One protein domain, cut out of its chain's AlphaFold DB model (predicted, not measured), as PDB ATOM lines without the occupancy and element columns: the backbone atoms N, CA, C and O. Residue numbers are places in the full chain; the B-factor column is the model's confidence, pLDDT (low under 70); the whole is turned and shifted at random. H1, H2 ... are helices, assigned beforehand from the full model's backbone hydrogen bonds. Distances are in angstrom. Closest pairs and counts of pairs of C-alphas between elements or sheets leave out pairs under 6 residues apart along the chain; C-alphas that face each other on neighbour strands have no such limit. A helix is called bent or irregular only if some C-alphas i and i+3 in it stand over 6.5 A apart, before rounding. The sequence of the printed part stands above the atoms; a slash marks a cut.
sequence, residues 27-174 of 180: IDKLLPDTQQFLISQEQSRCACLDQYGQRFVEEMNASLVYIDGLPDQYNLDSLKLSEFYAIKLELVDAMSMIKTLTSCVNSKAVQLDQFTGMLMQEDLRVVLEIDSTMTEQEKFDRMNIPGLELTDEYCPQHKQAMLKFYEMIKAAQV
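AT A GLANCE: This is residues 27 to 174 of the 180 residues of an uncharacterized protein of Flavobacteriales bacterium (UniProt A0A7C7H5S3). A long helix, H1, is bent into an L; H4 crosses both arms on one side, and the hairpin of H7 and H8 packs on the other. H5 crosses one arm near its free end, H2 and H3 lie at the other arm's far end, and H6 lies near H5 and H8. The printed part, all helix in class, has 148 residues with eight named helices, H1 to H8 in chain order, and no named strand. It is only just compact, close to loose: radius of gyration of the C-alphas 17.2 A, spans 50 by 39 by 26 A.

HOW THE PARTS SIT: The hub H1, residues 32 to 68, was assigned as one helix by its hydrogen bonds but is bent, C-alphas 51 and 54 being 8.0 A apart; its arms H1a, 32 to 51, and H1b, 54 to 68, are about perpendicular at 86 degrees. H4, residues 92 to 108, touches H1a with 101 to 108 alone, closest C-alphas Ser 44 and Val 105 at 5.4 A, and H1b with 93 to 98 alone, Glu 59 and Ala 94 at 5.1 A. H8, residues 156 to 172, irregular with C-alphas 157 and 160 7.4 A apart, touches H1b at a shallow tilt of 29 degrees, the same way, closest C-alphas Val 57 and Ala 161 at 5.3 A. H7, residues 145 to 154, forms a helical hairpin with H8, closest C-alphas Thr 151 and Lys 159 at 6.1 A. H5, residues 114 to 127, touches H1a with 120 to 124 alone, closest C-alphas Thr 34 and Met 120 at 5.4 A. H6, residues 136 to 143, is close but not clearly touching H5 and H8. Helix packing is mostly crossed, with 2 of 7 touching pairs at a shallow tilt. Every O i to N i+4 pair is within hydrogen-bond range in H1b, in H3, residues 81 to 90, and in H4, H5, H6 and H7, but 15 of 16 are in H1a and 11 of 13 in H8.

IN THESE COORDINATES: H1a, 29.2 A long, begins at C-alpha 32 (-17.174, -44.241, -24.747); H8, 25.1 A, ends at C-alpha 172 (-6.671, -12.711, -27.496). H2, residues 70 to 73, touches no helix; H3, residues 81 to 90, is near H1b.

THE WHOLE: The farthest C-alphas, Pro 32 and Lys 80, are 50.7 A apart. The printed part has no cut, no link is long, and no printed residue is under 70 in pLDDT.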
ATOM      1  N   ILE A  27     -15.357 -36.204 -18.007       92.44
ATOM      2  CA  ILE A  27     -14.999 -37.204 -19.010       92.44
ATOM      3  C   ILE A  27     -15.692 -38.552 -18.800       92.44
ATOM      4  O   ILE A  27     -16.118 -39.167 -19.771       92.44
ATOM      5  N   ASP A  28     -15.907 -38.961 -17.548       93.38
ATOM      6  CA  ASP A  28     -16.523 -40.250 -17.211       93.38
ATOM      7  C   ASP A  28     -18.021 -40.301 -17.574       93.38
ATOM      8  O   ASP A  28     -18.624 -41.375 -17.586       93.38
ATOM      9  N   LYS A  29     -18.632 -39.144 -17.865       95.19
ATOM     10  CA  LYS A  29     -20.043 -39.009 -18.263       95.19
ATOM     11  C   LYS A  29     -20.250 -39.006 -19.778       95.19
ATOM     12  O   LYS A  29     -21.393 -39.127 -20.211       95.19
ATOM     13  N   LEU A  30     -19.185 -38.833 -20.561       95.75
ATOM     14  CA  LEU A  30     -19.246 -38.819 -22.024       95.75
ATOM     15  C   LEU A  30     -19.468 -40.227 -22.579       95.75
ATOM     16  O   LEU A  30     -19.185 -41.227 -21.912       95.75
ATOM     17  N   LEU A  31     -19.921 -40.324 -23.825       95.94
ATOM     18  CA  LEU A  31     -19.989 -41.596 -24.533       95.94
ATOM     19  C   LEU A  31     -18.588 -42.217 -24.680       95.94
ATOM     20  O   LEU A  31     -17.608 -41.488 -24.857       95.94
ATOM     21  N   PRO A  32     -18.469 -43.561 -24.665       94.25
ATOM     22  CA  PRO A  32     -17.174 -44.241 -24.747       94.25
ATOM     23  C   PRO A  32     -16.314 -43.814 -25.942       94.25
ATOM     24  O   PRO A  32     -15.110 -43.627 -25.787       94.25
ATOM     25  N   ASP A  33     -16.921 -43.607 -27.111       91.50
ATOM     26  CA  ASP A  33     -16.195 -43.184 -28.313       91.50
ATOM     27  C   ASP A  33     -15.635 -41.763 -28.155       91.50
ATOM     28  O   ASP A  33     -14.476 -41.511 -28.487       91.50
ATOM     29  N   THR A  34     -16.421 -40.843 -27.581       94.69
ATOM     30  CA  THR A  34     -15.978 -39.480 -27.256       94.69
ATOM     31  C   THR A  34     -14.823 -39.512 -26.257       94.69
ATOM     32  O   THR A  34     -13.819 -38.827 -26.456       94.69
ATOM     33  N   GLN A  35     -14.915 -40.343 -25.210       94.81
ATOM     34  CA  GLN A  35     -13.834 -40.518 -24.237       94.81
ATOM     35  C   GLN A  35     -12.551 -41.006 -24.912       94.81
ATOM     36  O   GLN A  35     -11.500 -40.391 -24.749       94.81
ATOM     37  N   GLN A  36     -12.629 -42.085 -25.696       92.94
ATOM     38  CA  GLN A  36     -11.470 -42.654 -26.385       92.94
ATOM     39  C   GLN A  36     -10.827 -41.653 -27.342       92.94
ATOM     40  O   GLN A  36      -9.600 -41.542 -27.384       92.94
ATOM     41  N   PHE A  37     -11.640 -40.889 -28.074       93.12
ATOM     42  CA  PHE A  37     -11.141 -39.835 -28.941       93.12
ATOM     43  C   PHE A  37     -10.396 -38.756 -28.150       93.12
ATOM     44  O   PHE A  37      -9.253 -38.442 -28.481       93.12
ATOM     45  N   LEU A  38     -10.994 -38.216 -27.084       93.81
ATOM     46  CA  LEU A  38     -10.364 -37.174 -26.269       93.81
ATOM     47  C   LEU A  38      -9.090 -37.673 -25.577       93.81
ATOM     48  O   LEU A  38      -8.093 -36.956 -25.562       93.81
ATOM     49  N   ILE A  39      -9.084 -38.914 -25.079       94.19
ATOM     50  CA  ILE A  39      -7.887 -39.567 -24.530       94.19
ATOM     51  C   ILE A  39      -6.794 -39.651 -25.597       94.19
ATOM     52  O   ILE A  39      -5.651 -39.280 -25.333       94.19
ATOM     53  N   SER A  40      -7.127 -40.089 -26.816       92.94
ATOM     54  CA  SER A  40      -6.158 -40.143 -27.913       92.94
ATOM     55  C   SER A  40      -5.608 -38.756 -28.254       92.94
ATOM     56  O   SER A  40      -4.403 -38.626 -28.462       92.94
ATOM     57  N   GLN A  41      -6.457 -37.723 -28.291       92.12
ATOM     58  CA  GLN A  41      -6.025 -36.342 -28.519       92.12
ATOM     59  C   GLN A  41      -5.098 -35.848 -27.407       92.12
ATOM     60  O   GLN A  41      -4.092 -35.195 -27.691       92.12
ATOM     61  N   GLU A  42      -5.404 -36.162 -26.145       94.69
ATOM     62  CA  GLU A  42      -4.545 -35.799 -25.019       94.69
ATOM     63  C   GLU A  42      -3.192 -36.496 -25.112       94.69
ATOM     64  O   GLU A  42      -2.166 -35.842 -24.993       94.69
ATOM     65  N   GLN A  43      -3.158 -37.795 -25.403       94.19
ATOM     66  CA  GLN A  43      -1.903 -38.532 -25.553       94.19
ATOM     67  C   GLN A  43      -1.029 -37.948 -26.670       94.19
ATOM     68  O   GLN A  43       0.177 -37.759 -26.482       94.19
ATOM     69  N   SER A  44      -1.629 -37.594 -27.814       94.69
ATOM     70  CA  SER A  44      -0.936 -36.871 -28.886       94.69
ATOM     71  C   SER A  44      -0.384 -35.531 -28.397       94.69
ATOM     72  O   SER A  44       0.755 -35.183 -28.713       94.69
ATOM     73  N   ARG A  45      -1.165 -34.791 -27.603       94.81
ATOM     74  CA  ARG A  45      -0.768 -33.503 -27.026       94.81
ATOM     75  C   ARG A  45       0.377 -33.634 -26.035       94.81
ATOM     76  O   ARG A  45       1.360 -32.914 -26.187       94.81
ATOM     77  N   CYS A  46       0.295 -34.571 -25.097       95.06
ATOM     78  CA  CYS A  46       1.350 -34.860 -24.133       95.06
ATOM     79  C   CYS A  46       2.675 -35.151 -24.848       95.06
ATOM     80  O   CYS A  46       3.680 -34.513 -24.550       95.06
ATOM     81  N   ALA A  47       2.659 -36.010 -25.874       95.56
ATOM     82  CA  ALA A  47       3.858 -36.342 -26.645       95.56
ATOM     83  C   ALA A  47       4.465 -35.130 -27.378       95.56
ATOM     84  O   ALA A  47       5.679 -35.042 -27.551       95.56
ATOM     85  N   CYS A  48       3.637 -34.190 -27.836       96.88
ATOM     86  CA  CYS A  48       4.122 -32.955 -28.448       96.88
ATOM     87  C   CYS A  48       4.647 -31.959 -27.408       96.88
ATOM     88  O   CYS A  48       5.646 -31.280 -27.653       96.88
ATOM     89  N   LEU A  49       4.016 -31.882 -26.240       96.50
ATOM     90  CA  LEU A  49       4.463 -31.037 -25.135       96.50
ATOM     91  C   LEU A  49       5.753 -31.563 -24.490       96.50
ATOM     92  O   LEU A  49       6.556 -30.759 -24.032       96.50
ATOM     93  N   ASP A  50       6.040 -32.863 -24.552       96.50
ATOM     94  CA  ASP A  50       7.356 -33.392 -24.165       96.50
ATOM     95  C   ASP A  50       8.493 -32.786 -25.007       96.50
ATOM     96  O   ASP A  50       9.597 -32.574 -24.510       96.50
ATOM     97  N   GLN A  51       8.224 -32.471 -26.278       96.00
ATOM     98  CA  GLN A  51       9.213 -31.891 -27.189       96.00
ATOM     99  C   GLN A  51       9.233 -30.358 -27.149       96.00
ATOM    100  O   GLN A  51      10.298 -29.749 -27.241       96.00
ATOM    101  N   TYR A  52       8.060 -29.733 -27.060       96.31
ATOM    102  CA  TYR A  52       7.904 -28.294 -27.275       96.31
ATOM    103  C   TYR A  52       7.423 -27.523 -26.041       96.31
ATOM    104  O   TYR A  52       7.386 -26.297 -26.077       96.31
ATOM    105  N   GLY A  53       7.045 -28.209 -24.961       95.12
ATOM    106  CA  GLY A  53       6.290 -27.639 -23.844       95.12
ATOM    107  C   GLY A  53       7.013 -26.521 -23.105       95.12
ATOM    108  O   GLY A  53       6.395 -25.502 -22.812       95.12
ATOM    109  N   GLN A  54       8.321 -26.659 -22.865       95.31
ATOM    110  CA  GLN A  54       9.095 -25.606 -22.200       95.31
ATOM    111  C   GLN A  54       9.081 -24.311 -23.019       95.31
ATOM    112  O   GLN A  54       8.645 -23.274 -22.522       95.31
ATOM    113  N   ARG A  55       9.495 -24.386 -24.290       96.00
ATOM    114  CA  ARG A  55       9.496 -23.223 -25.179       96.00
ATOM    115  C   ARG A  55       8.087 -22.661 -25.340       96.00
ATOM    116  O   ARG A  55       7.900 -21.459 -25.274       96.00
ATOM    117  N   PHE A  56       7.083 -23.522 -25.487       96.75
ATOM    118  CA  PHE A  56       5.690 -23.099 -25.558       96.75
ATOM    119  C   PHE A  56       5.289 -22.231 -24.356       96.75
ATOM    120  O   PHE A  56       4.738 -21.153 -24.546       96.75
ATOM    121  N   VAL A  57       5.613 -22.650 -23.130       97.00
ATOM    122  CA  VAL A  57       5.333 -21.863 -21.918       97.00
ATOM    123  C   VAL A  57       6.085 -20.530 -21.915       97.00
ATOM    124  O   VAL A  57       5.503 -19.518 -21.528       97.00
ATOM    125  N   GLU A  58       7.352 -20.514 -22.328       96.56
ATOM    126  CA  GLU A  58       8.166 -19.293 -22.409       96.56
ATOM    127  C   GLU A  58       7.541 -18.264 -23.366       96.56
ATOM    128  O   GLU A  58       7.276 -17.135 -22.951       96.56
ATOM    129  N   GLU A  59       7.208 -18.678 -24.592       96.81
ATOM    130  CA  GLU A  59       6.610 -17.800 -25.608       96.81
ATOM    131  C   GLU A  59       5.207 -17.320 -25.185       96.81
ATOM    132  O   GLU A  59       4.890 -16.139 -25.308       96.81
ATOM    133  N   MET A  60       4.365 -18.204 -24.623       96.88
ATOM    134  CA  MET A  60       3.031 -17.808 -24.142       96.88
ATOM    135  C   MET A  60       3.118 -16.797 -22.996       96.88
ATOM    136  O   MET A  60       2.357 -15.837 -22.972       96.88
ATOM    137  N   ASN A  61       4.040 -16.982 -22.044       96.69
ATOM    138  CA  ASN A  61       4.217 -16.029 -20.947       96.69
ATOM    139  C   ASN A  61       4.653 -14.653 -21.455       96.69
ATOM    140  O   ASN A  61       4.109 -13.648 -21.002       96.69
ATOM    141  N   ALA A  62       5.617 -14.605 -22.378       96.06
ATOM    142  CA  ALA A  62       6.088 -13.349 -22.947       96.06
ATOM    143  C   ALA A  62       4.952 -12.602 -23.663       96.06
ATOM    144  O   ALA A  62       4.733 -11.417 -23.407       96.06
ATOM    145  N   SER A  63       4.179 -13.305 -24.494       95.19
ATOM    146  CA  SER A  63       3.058 -12.692 -25.209       95.19
ATOM    147  C   SER A  63       1.890 -12.307 -24.308       95.19
ATOM    148  O   SER A  63       1.290 -11.268 -24.549       95.19
ATOM    149  N   LEU A  64       1.588 -13.069 -23.253       95.94
ATOM    150  CA  LEU A  64       0.570 -12.682 -22.268       95.94
ATOM    151  C   LEU A  64       0.932 -11.368 -21.571       95.94
ATOM    152  O   LEU A  64       0.121 -10.451 -21.545       95.94
ATOM    153  N   VAL A  65       2.177 -11.241 -21.094       95.69
ATOM    154  CA  VAL A  65       2.670  -9.994 -20.482       95.69
ATOM    155  C   VAL A  65       2.580  -8.824 -21.463       95.69
ATOM    156  O   VAL A  65       2.222  -7.714 -21.071       95.69
ATOM    157  N   TYR A  66       2.892  -9.062 -22.738       95.44
ATOM    158  CA  TYR A  66       2.770  -8.041 -23.769       95.44
ATOM    159  C   TYR A  66       1.311  -7.624 -23.996       95.44
ATOM    160  O   TYR A  66       1.023  -6.429 -23.956       95.44
ATOM    161  N   ILE A  67       0.395  -8.586 -24.179       94.94
ATOM    162  CA  ILE A  67      -1.038  -8.331 -24.397       94.94
ATOM    163  C   ILE A  67      -1.640  -7.563 -23.220       94.94
ATOM    164  O   ILE A  67      -2.323  -6.564 -23.445       94.94
ATOM    165  N   ASP A  68      -1.342  -7.972 -21.987       93.56
ATOM    166  CA  ASP A  68      -1.836  -7.318 -20.771       93.56
ATOM    167  C   ASP A  68      -1.406  -5.843 -20.689       93.56
ATOM    168  O   ASP A  68      -2.136  -5.009 -20.156       93.56
ATOM    169  N   GLY A  69      -0.240  -5.500 -21.249       94.44
ATOM    170  CA  GLY A  69       0.276  -4.133 -21.298       94.44
ATOM    171  C   GLY A  69      -0.193  -3.301 -22.498       94.44
ATOM    172  O   GLY A  69       0.129  -2.113 -22.560       94.44
ATOM    173  N   LEU A  70      -0.910  -3.882 -23.467       94.19
ATOM    174  CA  LEU A  70      -1.349  -3.161 -24.667       94.19
ATOM    175  C   LEU A  70      -2.343  -2.023 -24.385       94.19
ATOM    176  O   LEU A  70      -2.157  -0.961 -24.983       94.19
ATOM    177  N   PRO A  71      -3.360  -2.175 -23.510       91.69
ATOM    178  CA  PRO A  71      -4.326  -1.104 -23.247       91.69
ATOM    179  C   PRO A  71      -3.695   0.172 -22.669       91.69
ATOM    180  O   PRO A  71      -4.202   1.268 -22.900       91.69
ATOM    181  N   ASP A  72      -2.571   0.045 -21.957       92.94
ATOM    182  CA  ASP A  72      -1.830   1.186 -21.405       92.94
ATOM    183  C   ASP A  72      -0.978   1.906 -22.465       92.94
ATOM    184  O   ASP A  72      -0.601   3.068 -22.296       92.94
ATOM    185  N   GLN A  73      -0.653   1.217 -23.563       92.69
ATOM    186  CA  GLN A  73       0.235   1.703 -24.622       92.69
ATOM    187  C   GLN A  73      -0.523   2.180 -25.864       92.69
ATOM    188  O   GLN A  73      -0.050   3.070 -26.573       92.69
ATOM    189  N   TYR A  74      -1.693   1.602 -26.134       92.38
ATOM    190  CA  TYR A  74      -2.446   1.808 -27.364       92.38
ATOM    191  C   TYR A  74      -3.942   1.951 -27.098       92.38
ATOM    192  O   TYR A  74      -4.517   1.258 -26.263       92.38
ATOM    193  N   ASN A  75      -4.609   2.781 -27.905       92.12
ATOM    194  CA  ASN A  75      -6.062   2.721 -28.014       92.12
ATOM    195  C   ASN A  75      -6.452   1.573 -28.959       92.12
ATOM    196  O   ASN A  75      -6.424   1.739 -30.183       92.12
ATOM    197  N   LEU A  76      -6.797   0.416 -28.390       90.75
ATOM    198  CA  LEU A  76      -7.118  -0.802 -29.141       90.75
ATOM    199  C   LEU A  76      -8.330  -0.639 -30.071       90.75
ATOM    200  O   LEU A  76      -8.351  -1.239 -31.145       90.75
ATOM    201  N   ASP A  77      -9.275   0.244 -29.738       89.62
ATOM    202  CA  ASP A  77     -10.447   0.523 -30.578       89.62
ATOM    203  C   ASP A  77     -10.099   1.318 -31.850       89.62
ATOM    204  O   ASP A  77     -10.889   1.382 -32.794       89.62
ATOM    205  N   SER A  78      -8.922   1.953 -31.892       91.69
ATOM    206  CA  SER A  78      -8.532   2.858 -32.978       91.69
ATOM    207  C   SER A  78      -7.041   2.779 -33.327       91.69
ATOM    208  O   SER A  78      -6.367   3.809 -33.433       91.69
ATOM    209  N   LEU A  79      -6.517   1.566 -33.508       93.12
ATOM    210  CA  LEU A  79      -5.121   1.353 -33.896       93.12
ATOM    211  C   LEU A  79      -4.808   1.934 -35.280       93.12
ATOM    212  O   LEU A  79      -5.517   1.694 -36.262       93.12
ATOM    213  N   LYS A  80      -3.673   2.626 -35.396       94.75
ATOM    214  CA  LYS A  80      -3.077   2.920 -36.704       94.75
ATOM    215  C   LYS A  80      -2.539   1.634 -37.319       94.75
ATOM    216  O   LYS A  80      -2.079   0.733 -36.624       94.75
ATOM    217  N   LEU A  81      -2.471   1.594 -38.649       93.62
ATOM    218  CA  LEU A  81      -1.936   0.439 -39.377       93.62
ATOM    219  C   LEU A  81      -0.507   0.062 -38.937       93.62
ATOM    220  O   LEU A  81      -0.184  -1.115 -38.833       93.62
ATOM    221  N   SER A  82       0.345   1.050 -38.647       95.50
ATOM    222  CA  SER A  82       1.703   0.810 -38.140       95.50
ATOM    223  C   SER A  82       1.719   0.173 -36.749       95.50
ATOM    224  O   SER A  82       2.555  -0.683 -36.490       95.50
ATOM    225  N   GLU A  83       0.796   0.573 -35.870       95.31
ATOM    226  CA  GLU A  83       0.663   0.036 -34.509       95.31
ATOM    227  C   GLU A  83       0.135  -1.402 -34.571       95.31
ATOM    228  O   GLU A  83       0.700  -2.293 -33.950       95.31
ATOM    229  N   PHE A  84      -0.855  -1.656 -35.432       94.38
ATOM    230  CA  PHE A  84      -1.356  -3.000 -35.715       94.38
ATOM    231  C   PHE A  84      -0.239  -3.957 -36.169       94.38
ATOM    232  O   PHE A  84      -0.125  -5.070 -35.657       94.38
ATOM    233  N   TYR A  85       0.606  -3.537 -37.119       93.81
ATOM    234  CA  TYR A  85       1.719  -4.372 -37.580       93.81
ATOM    235  C   TYR A  85       2.796  -4.569 -36.515       93.81
ATOM    236  O   TYR A  85       3.343  -5.665 -36.434       93.81
ATOM    237  N   ALA A  86       3.088  -3.549 -35.705       94.56
ATOM    238  CA  ALA A  86       4.028  -3.680 -34.597       94.56
ATOM    239  C   ALA A  86       3.541  -4.728 -33.586       94.56
ATOM    240  O   ALA A  86       4.270  -5.671 -33.300       94.56
ATOM    241  N   ILE A  87       2.275  -4.647 -33.161       94.50
ATOM    242  CA  ILE A  87       1.663  -5.627 -32.250       94.50
ATOM    243  C   ILE A  87       1.741  -7.040 -32.836       94.50
ATOM    244  O   ILE A  87       2.137  -7.984 -32.158       94.50
ATOM    245  N   LYS A  88       1.426  -7.197 -34.125       93.00
ATOM    246  CA  LYS A  88       1.504  -8.500 -34.795       93.00
ATOM    247  C   LYS A  88       2.925  -9.074 -34.831       93.00
ATOM    248  O   LYS A  88       3.081 -10.289 -34.746       93.00
ATOM    249  N   LEU A  89       3.939  -8.227 -35.001       94.06
ATOM    250  CA  LEU A  89       5.339  -8.655 -34.985       94.06
ATOM    251  C   LEU A  89       5.754  -9.139 -33.594       94.06
ATOM    252  O   LEU A  89       6.388 -10.182 -33.508       94.06
ATOM    253  N   GLU A  90       5.333  -8.459 -32.529       94.44
ATOM    254  CA  GLU A  90       5.618  -8.873 -31.146       94.44
ATOM    255  C   GLU A  90       4.921 -10.195 -30.759       94.44
ATOM    256  O   GLU A  90       5.400 -10.937 -29.906       94.44
ATOM    257  N   LEU A  91       3.806 -10.541 -31.413       93.62
ATOM    258  CA  LEU A  91       3.077 -11.797 -31.177       93.62
ATOM    259  C   LEU A  91       3.534 -12.966 -32.070       93.62
ATOM    260  O   LEU A  91       3.038 -14.088 -31.923       93.62
ATOM    261  N   VAL A  92       4.458 -12.737 -33.012       93.69
ATOM    262  CA  VAL A  92       4.775 -13.716 -34.069       93.69
ATOM    263  C   VAL A  92       5.343 -15.025 -33.522       93.69
ATOM    264  O   VAL A  92       5.006 -16.098 -34.030       93.69
ATOM    265  N   ASP A  93       6.163 -14.957 -32.474       93.00
ATOM    266  CA  ASP A  93       6.826 -16.129 -31.906       93.00
ATOM    267  C   ASP A  93       5.829 -17.032 -31.174       93.00
ATOM    268  O   ASP A  93       5.788 -18.241 -31.428       93.00
ATOM    269  N   ALA A  94       4.916 -16.451 -30.390       93.38
ATOM    270  CA  ALA A  94       3.801 -17.179 -29.792       93.38
ATOM    271  C   ALA A  94       2.900 -17.828 -30.850       93.38
ATOM    272  O   ALA A  94       2.594 -19.019 -30.752       93.38
ATOM    273  N   MET A  95       2.522 -17.095 -31.903       92.25
ATOM    274  CA  MET A  95       1.717 -17.650 -33.000       92.25
ATOM    275  C   MET A  95       2.433 -18.808 -33.711       92.25
ATOM    276  O   MET A  95       1.820 -19.832 -34.034       92.25
ATOM    277  N   SER A  96       3.739 -18.670 -33.946       95.56
ATOM    278  CA  SER A  96       4.581 -19.707 -34.550       95.56
ATOM    279  C   SER A  96       4.646 -20.964 -33.674       95.56
ATOM    280  O   SER A  96       4.529 -22.093 -34.170       95.56
ATOM    281  N   MET A  97       4.757 -20.779 -32.359       96.12
ATOM    282  CA  MET A  97       4.818 -21.869 -31.392       96.12
ATOM    283  C   MET A  97       3.460 -22.575 -31.244       96.12
ATOM    284  O   MET A  97       3.407 -23.806 -31.280       96.12
ATOM    285  N   ILE A  98       2.344 -21.837 -31.214       94.06
ATOM    286  CA  ILE A  98       0.990 -22.415 -31.290       94.06
ATOM    287  C   ILE A  98       0.854 -23.260 -32.557       94.06
ATOM    288  O   ILE A  98       0.507 -24.438 -32.481       94.06
ATOM    289  N   LYS A  99       1.215 -22.711 -33.725       94.69
ATOM    290  CA  LYS A  99       1.133 -23.433 -35.002       94.69
ATOM    291  C   LYS A  99       1.967 -24.713 -35.003       94.69
ATOM    292  O   LYS A  99       1.517 -25.736 -35.524       94.69
ATOM    293  N   THR A 100       3.169 -24.662 -34.439       95.75
ATOM    294  CA  THR A 100       4.064 -25.817 -34.320       95.75
ATOM    295  C   THR A 100       3.441 -26.905 -33.452       95.75
ATOM    296  O   THR A 100       3.382 -28.063 -33.875       95.75
ATOM    297  N   LEU A 101       2.908 -26.542 -32.282       94.56
ATOM    298  CA  LEU A 101       2.265 -27.495 -31.383       94.56
ATOM    299  C   LEU A 101       1.004 -28.101 -32.015       94.56
ATOM    300  O   LEU A 101       0.876 -29.322 -32.058       94.56
ATOM    301  N   THR A 102       0.122 -27.277 -32.589       91.81
ATOM    302  CA  THR A 102      -1.087 -27.739 -33.293       91.81
ATOM    303  C   THR A 102      -0.741 -28.679 -34.443       91.81
ATOM    304  O   THR A 102      -1.368 -29.724 -34.601       91.81
ATOM    305  N   SER A 103       0.288 -28.353 -35.228       94.62
ATOM    306  CA  SER A 103       0.741 -29.206 -36.333       94.62
ATOM    307  C   SER A 103       1.281 -30.547 -35.827       94.62
ATOM    308  O   SER A 103       0.983 -31.585 -36.414       94.62
ATOM    309  N   CYS A 104       2.019 -30.549 -34.712       95.75
ATOM    310  CA  CYS A 104       2.478 -31.780 -34.075       95.75
ATOM    311  C   CYS A 104       1.299 -32.648 -33.612       95.75
ATOM    312  O   CYS A 104       1.263 -33.838 -33.938       95.75
ATOM    313  N   VAL A 105       0.314 -32.065 -32.920       92.69
ATOM    314  CA  VAL A 105      -0.874 -32.795 -32.448       92.69
ATOM    315  C   VAL A 105      -1.644 -33.375 -33.627       92.69
ATOM    316  O   VAL A 105      -1.873 -34.580 -33.664       92.69
ATOM    317  N   ASN A 106      -1.937 -32.566 -34.646       89.44
ATOM    318  CA  ASN A 106      -2.679 -33.002 -35.831       89.44
ATOM    319  C   ASN A 106      -1.964 -34.110 -36.620       89.44
ATOM    320  O   ASN A 106      -2.626 -34.943 -37.229       89.44
ATOM    321  N   SER A 107      -0.628 -34.153 -36.595       91.25
ATOM    322  CA  SER A 107       0.142 -35.232 -37.234       91.25
ATOM    323  C   SER A 107       0.021 -36.586 -36.520       91.25
ATOM    324  O   SER A 107       0.358 -37.617 -37.098       91.25
ATOM    325  N   LYS A 108      -0.436 -36.582 -35.262       88.94
ATOM    326  CA  LYS A 108      -0.571 -37.761 -34.390       88.94
ATOM    327  C   LYS A 108      -2.028 -38.084 -34.048       88.94
ATOM    328  O   LYS A 108      -2.298 -39.171 -33.547       88.94
ATOM    329  N   ALA A 109      -2.929 -37.134 -34.273       80.00
ATOM    330  CA  ALA A 109      -4.341 -37.205 -33.949       80.00
ATOM    331  C   ALA A 109      -5.095 -38.181 -34.861       80.00
ATOM    332  O   ALA A 109      -4.850 -38.257 -36.067       80.00
ATOM    333  N   VAL A 110      -6.082 -38.868 -34.288       82.38
ATOM    334  CA  VAL A 110      -7.066 -39.636 -35.060       82.38
ATOM    335  C   VAL A 110      -7.938 -38.660 -35.852       82.38
ATOM    336  O   VAL A 110      -8.488 -37.717 -35.285       82.38
ATOM    337  N   GLN A 111      -8.068 -38.886 -37.163       81.50
ATOM    338  CA  GLN A 111      -9.012 -38.139 -37.993       81.50
ATOM    339  C   GLN A 111     -10.409 -38.741 -37.862       81.50
ATOM    340  O   GLN A 111     -10.585 -39.948 -38.014       81.50
ATOM    341  N   LEU A 112     -11.390 -37.885 -37.595       83.69
ATOM    342  CA  LEU A 112     -12.796 -38.262 -37.548       83.69
ATOM    343  C   LEU A 112     -13.450 -38.005 -38.899       83.69
ATOM    344  O   LEU A 112     -13.164 -37.002 -39.557       83.69
ATOM    345  N   ASP A 113     -14.380 -38.873 -39.286       91.00
ATOM    346  CA  ASP A 113     -15.354 -38.499 -40.300       91.00
ATOM    347  C   ASP A 113     -16.315 -37.432 -39.744       91.00
ATOM    348  O   ASP A 113     -16.486 -37.264 -38.532       91.00
ATOM    349  N   GLN A 114     -16.953 -36.697 -40.652       88.75
ATOM    350  CA  GLN A 114     -17.819 -35.575 -40.297       88.75
ATOM    351  C   GLN A 114     -18.981 -35.986 -39.381       88.75
ATOM    352  O   GLN A 114     -19.363 -35.215 -38.502       88.75
ATOM    353  N   PHE A 115     -19.555 -37.176 -39.576       92.44
ATOM    354  CA  PHE A 115     -20.707 -37.622 -38.799       92.44
ATOM    355  C   PHE A 115     -20.300 -37.967 -37.366       92.44
ATOM    356  O   PHE A 115     -20.911 -37.462 -36.423       92.44
ATOM    357  N   THR A 116     -19.217 -38.725 -37.198       89.56
ATOM    358  CA  THR A 116     -18.649 -39.025 -35.876       89.56
ATOM    359  C   THR A 116     -18.246 -37.748 -35.136       89.56
ATOM    360  O   THR A 116     -18.554 -37.595 -33.955       89.56
ATOM    361  N   GLY A 117     -17.641 -36.783 -35.837       90.38
ATOM    362  CA  GLY A 117     -17.304 -35.478 -35.264       90.38
ATOM    363  C   GLY A 117     -18.523 -34.718 -34.726       90.38
ATOM    364  O   GLY A 117     -18.467 -34.187 -33.619       90.38
ATOM    365  N   MET A 118     -19.642 -34.704 -35.460       93.19
ATOM    366  CA  MET A 118     -20.883 -34.065 -34.996       93.19
ATOM    367  C   MET A 118     -21.478 -34.766 -33.770       93.19
ATOM    368  O   MET A 118     -21.926 -34.091 -32.846       93.19
ATOM    369  N   LEU A 119     -21.464 -36.103 -33.734       93.69
ATOM    370  CA  LEU A 119     -21.963 -36.859 -32.579       93.69
ATOM    371  C   LEU A 119     -21.147 -36.572 -31.314       93.69
ATOM    372  O   LEU A 119     -21.727 -36.335 -30.259       93.69
ATOM    373  N   MET A 120     -19.818 -36.533 -31.427       94.12
ATOM    374  CA  MET A 120     -18.939 -36.201 -30.301       94.12
ATOM    375  C   MET A 120     -19.132 -34.757 -29.822       94.12
ATOM    376  O   MET A 120     -19.101 -34.497 -28.620       94.12
ATOM    377  N   GLN A 121     -19.355 -33.812 -30.741       92.00
ATOM    378  CA  GLN A 121     -19.668 -32.424 -30.383       92.00
ATOM    379  C   GLN A 121     -20.999 -32.309 -29.635       92.00
ATOM    380  O   GLN A 121     -21.079 -31.570 -28.656       92.00
ATOM    381  N   GLU A 122     -22.027 -33.045 -30.059       94.94
ATOM    382  CA  GLU A 122     -23.326 -33.051 -29.384       94.94
ATOM    383  C   GLU A 122     -23.251 -33.708 -28.000       94.94
ATOM    384  O   GLU A 122     -23.805 -33.178 -27.040       94.94
ATOM    385  N   ASP A 123     -22.514 -34.813 -27.872       96.19
ATOM    386  CA  ASP A 123     -22.258 -35.474 -26.589       96.19
ATOM    387  C   ASP A 123     -21.562 -34.529 -25.598       96.19
ATOM    388  O   ASP A 123     -22.043 -34.312 -24.483       96.19
ATOM    389  N   LEU A 124     -20.493 -33.858 -26.045       95.06
ATOM    390  CA  LEU A 124     -19.820 -32.816 -25.267       95.06
ATOM    391  C   LEU A 124     -20.781 -31.697 -24.872       95.06
ATOM    392  O   LEU A 124     -20.811 -31.311 -23.706       95.06
ATOM    393  N   ARG A 125     -21.587 -31.194 -25.812       95.81
ATOM    394  CA  ARG A 125     -22.551 -30.119 -25.553       95.81
ATOM    395  C   ARG A 125     -23.549 -30.508 -24.465       95.81
ATOM    396  O   ARG A 125     -23.809 -29.704 -23.572       95.81
ATOM    397  N   VAL A 126     -24.105 -31.717 -24.532       95.75
ATOM    398  CA  VAL A 126     -25.095 -32.215 -23.566       95.75
ATOM    399  C   VAL A 126     -24.461 -32.421 -22.193       95.75
ATOM    400  O   VAL A 126     -24.993 -31.923 -21.204       95.75
ATOM    401  N   VAL A 127     -23.318 -33.106 -22.118       96.19
ATOM    402  CA  VAL A 127     -22.655 -33.430 -20.844       96.19
ATOM    403  C   VAL A 127     -22.074 -32.192 -20.158       96.19
ATOM    404  O   VAL A 127     -22.084 -32.107 -18.929       96.19
ATOM    405  N   LEU A 128     -21.595 -31.216 -20.933       95.25
ATOM    406  CA  LEU A 128     -21.124 -29.925 -20.425       95.25
ATOM    407  C   LEU A 128     -22.262 -28.928 -20.184       95.25
ATOM    408  O   LEU A 128     -21.997 -27.813 -19.732       95.25
ATOM    409  N   GLU A 129     -23.508 -29.308 -20.481       95.31
ATOM    410  CA  GLU A 129     -24.700 -28.468 -20.357       95.31
ATOM    411  C   GLU A 129     -24.542 -27.126 -21.092       95.31
ATOM    412  O   GLU A 129     -24.943 -26.082 -20.589       95.31
ATOM    413  N   ILE A 130     -23.908 -27.135 -22.268       93.81
ATOM    414  CA  ILE A 130     -23.685 -25.934 -23.076       93.81
ATOM    415  C   ILE A 130     -24.957 -25.589 -23.858       93.81
ATOM    416  O   ILE A 130     -25.501 -26.411 -24.606       93.81
ATOM    417  N   ASP A 131     -25.390 -24.336 -23.735       93.50
ATOM    418  CA  ASP A 131     -26.554 -23.800 -24.438       93.50
ATOM    419  C   ASP A 131     -26.296 -22.417 -25.065       93.50
ATOM    420  O   ASP A 131     -25.201 -21.852 -24.997       93.50
ATOM    421  N   SER A 132     -27.313 -21.891 -25.752       91.56
ATOM    422  CA  SER A 132     -27.245 -20.621 -26.482       91.56
ATOM    423  C   SER A 132     -27.307 -19.375 -25.598       91.56
ATOM    424  O   SER A 132     -27.068 -18.283 -26.107       91.56
ATOM    425  N   THR A 133     -27.637 -19.510 -24.314       95.44
ATOM    426  CA  THR A 133     -27.690 -18.392 -23.361       95.44
ATOM    427  C   THR A 133     -26.317 -18.060 -22.782       95.44
ATOM    428  O   THR A 133     -26.121 -16.951 -22.292       95.44
ATOM    429  N   MET A 134     -25.361 -18.987 -22.893       94.50
ATOM    430  CA  MET A 134     -23.982 -18.794 -22.457       94.50
ATOM    431  C   MET A 134     -23.215 -17.846 -23.372       94.50
ATOM    432  O   MET A 134     -23.317 -17.903 -24.603       94.50
ATOM    433  N   THR A 135     -22.372 -17.025 -22.760       90.88
ATOM    434  CA  THR A 135     -21.348 -16.252 -23.460       90.88
ATOM    435  C   THR A 135     -20.318 -17.184 -24.100       90.88
ATOM    436  O   THR A 135     -20.089 -18.303 -23.638       90.88
ATOM    437  N   GLU A 136     -19.643 -16.724 -25.154       87.50
ATOM    438  CA  GLU A 136     -18.574 -17.508 -25.793       87.50
ATOM    439  C   GLU A 136     -17.451 -17.866 -24.810       87.50
ATOM    440  O   GLU A 136     -16.901 -18.963 -24.866       87.50
ATOM    441  N   GLN A 137     -17.178 -16.988 -23.842       85.75
ATOM    442  CA  GLN A 137     -16.199 -17.237 -22.792       85.75
ATOM    443  C   GLN A 137     -16.623 -18.379 -21.854       85.75
ATOM    444  O   GLN A 137     -15.812 -19.249 -21.538       85.75
ATOM    445  N   GLU A 138     -17.893 -18.423 -21.442       91.19
ATOM    446  CA  GLU A 138     -18.421 -19.522 -20.623       91.19
ATOM    447  C   GLU A 138     -18.409 -20.850 -21.384       91.19
ATOM    448  O   GLU A 138     -18.029 -21.880 -20.821       91.19
ATOM    449  N   LYS A 139     -18.776 -20.835 -22.673       91.62
ATOM    450  CA  LYS A 139     -18.698 -22.026 -23.532       91.62
ATOM    451  C   LYS A 139     -17.264 -22.525 -23.635       91.62
ATOM    452  O   LYS A 139     -17.021 -23.714 -23.447       91.62
ATOM    453  N   PHE A 140     -16.320 -21.622 -23.891       89.12
ATOM    454  CA  PHE A 140     -14.902 -21.946 -23.967       89.12
ATOM    455  C   PHE A 140     -14.394 -22.572 -22.664       89.12
ATOM    456  O   PHE A 140     -13.787 -23.641 -22.687       89.12
ATOM    457  N   ASP A 141     -14.704 -21.961 -21.521       90.12
ATOM    458  CA  ASP A 141     -14.281 -22.465 -20.214       90.12
ATOM    459  C   ASP A 141     -14.821 -23.866 -19.926       90.12
ATOM    460  O   ASP A 141     -14.074 -24.722 -19.447       90.12
ATOM    461  N   ARG A 142     -16.080 -24.143 -20.289       92.69
ATOM    462  CA  ARG A 142     -16.665 -25.484 -20.154       92.69
ATOM    463  C   ARG A 142     -16.031 -26.498 -21.103       92.69
ATOM    464  O   ARG A 142     -15.681 -27.594 -20.667       92.69
ATOM    465  N   MET A 143     -15.832 -26.136 -22.369       90.25
ATOM    466  CA  MET A 143     -15.229 -27.015 -23.383       90.25
ATOM    467  C   MET A 143     -13.801 -27.454 -23.033       90.25
ATOM    468  O   MET A 143     -13.362 -28.513 -23.478       90.25
ATOM    469  N   ASN A 144     -13.089 -26.687 -22.205       90.00
ATOM    470  CA  ASN A 144     -11.734 -27.022 -21.772       90.00
ATOM    471  C   ASN A 144     -11.676 -27.986 -20.575       90.00
ATOM    472  O   ASN A 144     -10.613 -28.552 -20.314       90.00
ATOM    473  N   ILE A 145     -12.786 -28.210 -19.855       92.31
ATOM    474  CA  ILE A 145     -12.802 -29.058 -18.649       92.31
ATOM    475  C   ILE A 145     -12.312 -30.486 -18.942       92.31
ATOM    476  O   ILE A 145     -11.390 -30.922 -18.252       92.31
ATOM    477  N   PRO A 146     -12.829 -31.210 -19.960       93.25
ATOM    478  CA  PRO A 146     -12.367 -32.572 -20.237       93.25
ATOM    479  C   PRO A 146     -10.874 -32.619 -20.576       93.25
ATOM    480  O   PRO A 146     -10.171 -33.525 -20.139       93.25
ATOM    481  N   GLY A 147     -10.377 -31.617 -21.311       91.25
ATOM    482  CA  GLY A 147      -8.957 -31.490 -21.639       91.25
ATOM    483  C   GLY A 147      -8.088 -31.336 -20.391       91.25
ATOM    484  O   GLY A 147      -7.107 -32.053 -20.246       91.25
ATOM    485  N   LEU A 148      -8.475 -30.469 -19.450       92.31
ATOM    486  CA  LEU A 148      -7.755 -30.291 -18.183       92.31
ATOM    487  C   LEU A 148      -7.792 -31.539 -17.298       92.31
ATOM    488  O   LEU A 148      -6.777 -31.901 -16.705       92.31
ATOM    489  N   GLU A 149      -8.947 -32.204 -17.214       94.69
ATOM    490  CA  GLU A 149      -9.081 -33.464 -16.479       94.69
ATOM    491  C   GLU A 149      -8.160 -34.547 -17.050       94.69
ATOM    492  O   GLU A 149      -7.578 -35.319 -16.291       94.69
ATOM    493  N   LEU A 150      -8.035 -34.614 -18.375       95.38
ATOM    494  CA  LEU A 150      -7.144 -35.538 -19.069       95.38
ATOM    495  C   LEU A 150      -5.670 -35.175 -18.891       95.38
ATOM    496  O   LEU A 150      -4.863 -36.061 -18.622       95.38
ATOM    497  N   THR A 151      -5.303 -33.895 -18.983       94.94
ATOM    498  CA  THR A 151      -3.925 -33.456 -18.725       94.94
ATOM    499  C   THR A 151      -3.494 -33.817 -17.302       94.94
ATOM    500  O   THR A 151      -2.392 -34.331 -17.116       94.94
ATOM    501  N   ASP A 152      -4.363 -33.615 -16.305       94.06
ATOM    502  CA  ASP A 152      -4.096 -33.981 -14.905       94.06
ATOM    503  C   ASP A 152      -3.847 -35.487 -14.711       94.06
ATOM    504  O   ASP A 152      -3.132 -35.879 -13.788       94.06
ATOM    505  N   GLU A 153      -4.436 -36.325 -15.561       94.06
ATOM    506  CA  GLU A 153      -4.292 -37.779 -15.517       94.06
ATOM    507  C   GLU A 153      -3.067 -38.277 -16.294       94.06
ATOM    508  O   GLU A 153      -2.300 -39.088 -15.773       94.06
ATOM    509  N   TYR A 154      -2.876 -37.811 -17.530       93.88
ATOM    510  CA  TYR A 154      -1.907 -38.392 -18.464       93.88
ATOM    511  C   TYR A 154      -0.568 -37.656 -18.511       93.88
ATOM    512  O   TYR A 154       0.467 -38.295 -18.707       93.88
ATOM    513  N   CYS A 155      -0.555 -36.334 -18.343       95.00
ATOM    514  CA  CYS A 155       0.679 -35.551 -18.359       95.00
ATOM    515  C   CYS A 155       0.607 -34.311 -17.454       95.00
ATOM    516  O   CYS A 155       0.706 -33.175 -17.933       95.00
ATOM    517  N   PRO A 156       0.496 -34.497 -16.124       95.69
ATOM    518  CA  PRO A 156       0.340 -33.393 -15.178       95.69
ATOM    519  C   PRO A 156       1.512 -32.401 -15.201       95.69
ATOM    520  O   PRO A 156       1.328 -31.227 -14.876       95.69
ATOM    521  N   GLN A 157       2.705 -32.825 -15.637       95.12
ATOM    522  CA  GLN A 157       3.858 -31.944 -15.840       95.12
ATOM    523  C   GLN A 157       3.605 -30.845 -16.885       95.12
ATOM    524  O   GLN A 157       4.218 -29.783 -16.819       95.12
ATOM    525  N   HIS A 158       2.671 -31.071 -17.812       95.19
ATOM    526  CA  HIS A 158       2.327 -30.142 -18.889       95.19
ATOM    527  C   HIS A 158       1.096 -29.287 -18.590       95.19
ATOM    528  O   HIS A 158       0.698 -28.465 -19.418       95.19
ATOM    529  N   LYS A 159       0.511 -29.410 -17.390       93.94
ATOM    530  CA  LYS A 159      -0.664 -28.627 -16.981       93.94
ATOM    531  C   LYS A 159      -0.450 -27.126 -17.155       93.94
ATOM    532  O   LYS A 159      -1.339 -26.430 -17.636       93.94
ATOM    533  N   GLN A 160       0.733 -26.625 -16.805       95.12
ATOM    534  CA  GLN A 160       1.053 -25.206 -16.956       95.12
ATOM    535  C   GLN A 160       0.993 -24.755 -18.422       95.12
ATOM    536  O   GLN A 160       0.458 -23.685 -18.693       95.12
ATOM    537  N   ALA A 161       1.487 -25.563 -19.364       94.81
ATOM    538  CA  ALA A 161       1.409 -25.248 -20.790       94.81
ATOM    539  C   ALA A 161      -0.047 -25.139 -21.256       94.81
ATOM    540  O   ALA A 161      -0.403 -24.183 -21.943       94.81
ATOM    541  N   MET A 162      -0.907 -26.060 -20.814       93.56
ATOM    542  CA  MET A 162      -2.333 -26.018 -21.142       93.56
ATOM    543  C   MET A 162      -3.032 -24.791 -20.567       93.56
ATOM    544  O   MET A 162      -3.762 -24.112 -21.284       93.56
ATOM    545  N   LEU A 163      -2.763 -24.460 -19.302       93.94
ATOM    546  CA  LEU A 163      -3.304 -23.253 -18.680       93.94
ATOM    547  C   LEU A 163      -2.860 -21.994 -19.429       93.94
ATOM    548  O   LEU A 163      -3.694 -21.144 -19.723       93.94
ATOM    549  N   LYS A 164      -1.587 -21.915 -19.830       94.69
ATOM    550  CA  LYS A 164      -1.062 -20.778 -20.594       94.69
ATOM    551  C   LYS A 164      -1.680 -20.644 -21.977       94.69
ATOM    552  O   LYS A 164      -1.956 -19.530 -22.407       94.69
ATOM    553  N   PHE A 165      -1.958 -21.757 -22.648       92.50
ATOM    554  CA  PHE A 165      -2.695 -21.727 -23.907       92.50
ATOM    555  C   PHE A 165      -4.113 -21.169 -23.728       92.50
ATOM    556  O   PHE A 165      -4.552 -20.329 -24.511       92.50
ATOM    557  N   TYR A 166      -4.822 -21.589 -22.678       91.00
ATOM    558  CA  TYR A 166      -6.165 -21.085 -22.395       91.00
ATOM    559  C   TYR A 166      -6.164 -19.616 -21.968       91.00
ATOM    560  O   TYR A 166      -7.016 -18.862 -22.427       91.00
ATOM    561  N   GLU A 167      -5.200 -19.195 -21.147       92.94
ATOM    562  CA  GLU A 167      -4.974 -17.782 -20.821       92.94
ATOM    563  C   GLU A 167      -4.749 -16.961 -22.094       92.94
ATOM    564  O   GLU A 167      -5.382 -15.923 -22.260       92.94
ATOM    565  N   MET A 168      -3.924 -17.452 -23.026       92.12
ATOM    566  CA  MET A 168      -3.646 -16.771 -24.292       92.12
ATOM    567  C   MET A 168      -4.906 -16.602 -25.146       92.12
ATOM    568  O   MET A 168      -5.129 -15.526 -25.688       92.12
ATOM    569  N   ILE A 169      -5.764 -17.625 -25.239       89.69
ATOM    570  CA  ILE A 169      -7.033 -17.519 -25.980       89.69
ATOM    571  C   ILE A 169      -7.954 -16.472 -25.345       89.69
ATOM    572  O   ILE A 169      -8.570 -15.688 -26.062       89.69
ATOM    573  N   LYS A 170      -8.032 -16.426 -24.010       88.81
ATOM    574  CA  LYS A 170      -8.819 -15.401 -23.306       88.81
ATOM    575  C   LYS A 170      -8.256 -14.004 -23.540       88.81
ATOM    576  O   LYS A 170      -9.011 -13.090 -23.847       88.81
ATOM    577  N   ALA A 171      -6.939 -13.846 -23.432       89.75
ATOM    578  CA  ALA A 171      -6.262 -12.578 -23.674       89.75
ATOM    579  C   ALA A 171      -6.428 -12.122 -25.135       89.75
ATOM    580  O   ALA A 171      -6.651 -10.945 -25.396       89.75
ATOM    581  N   ALA A 172      -6.428 -13.045 -26.098       87.81
ATOM    582  CA  ALA A 172      -6.671 -12.711 -27.496       87.81
ATOM    583  C   ALA A 172      -8.061 -12.089 -27.718       87.81
ATOM    584  O   ALA A 172      -8.191 -11.218 -28.568       87.81
ATOM    585  N   GLN A 173      -9.084 -12.432 -26.924       85.12
ATOM    586  CA  GLN A 173     -10.429 -11.854 -27.078       85.12
ATOM    587  C   GLN A 173     -10.491 -10.341 -26.827       85.12
ATOM    588  O   GLN A 173     -11.423  -9.696 -27.307       85.12
ATOM    589  N   VAL A 174      -9.527  -9.762 -26.098       82.88
ATOM    590  CA  VAL A 174      -9.469  -8.303 -25.897       82.88
ATOM    591  C   VAL A 174      -8.815  -7.569 -27.068       82.88
ATOM    592  O   VAL A 174      -8.905  -6.346 -27.159       82.88
TER     593      VAL A 174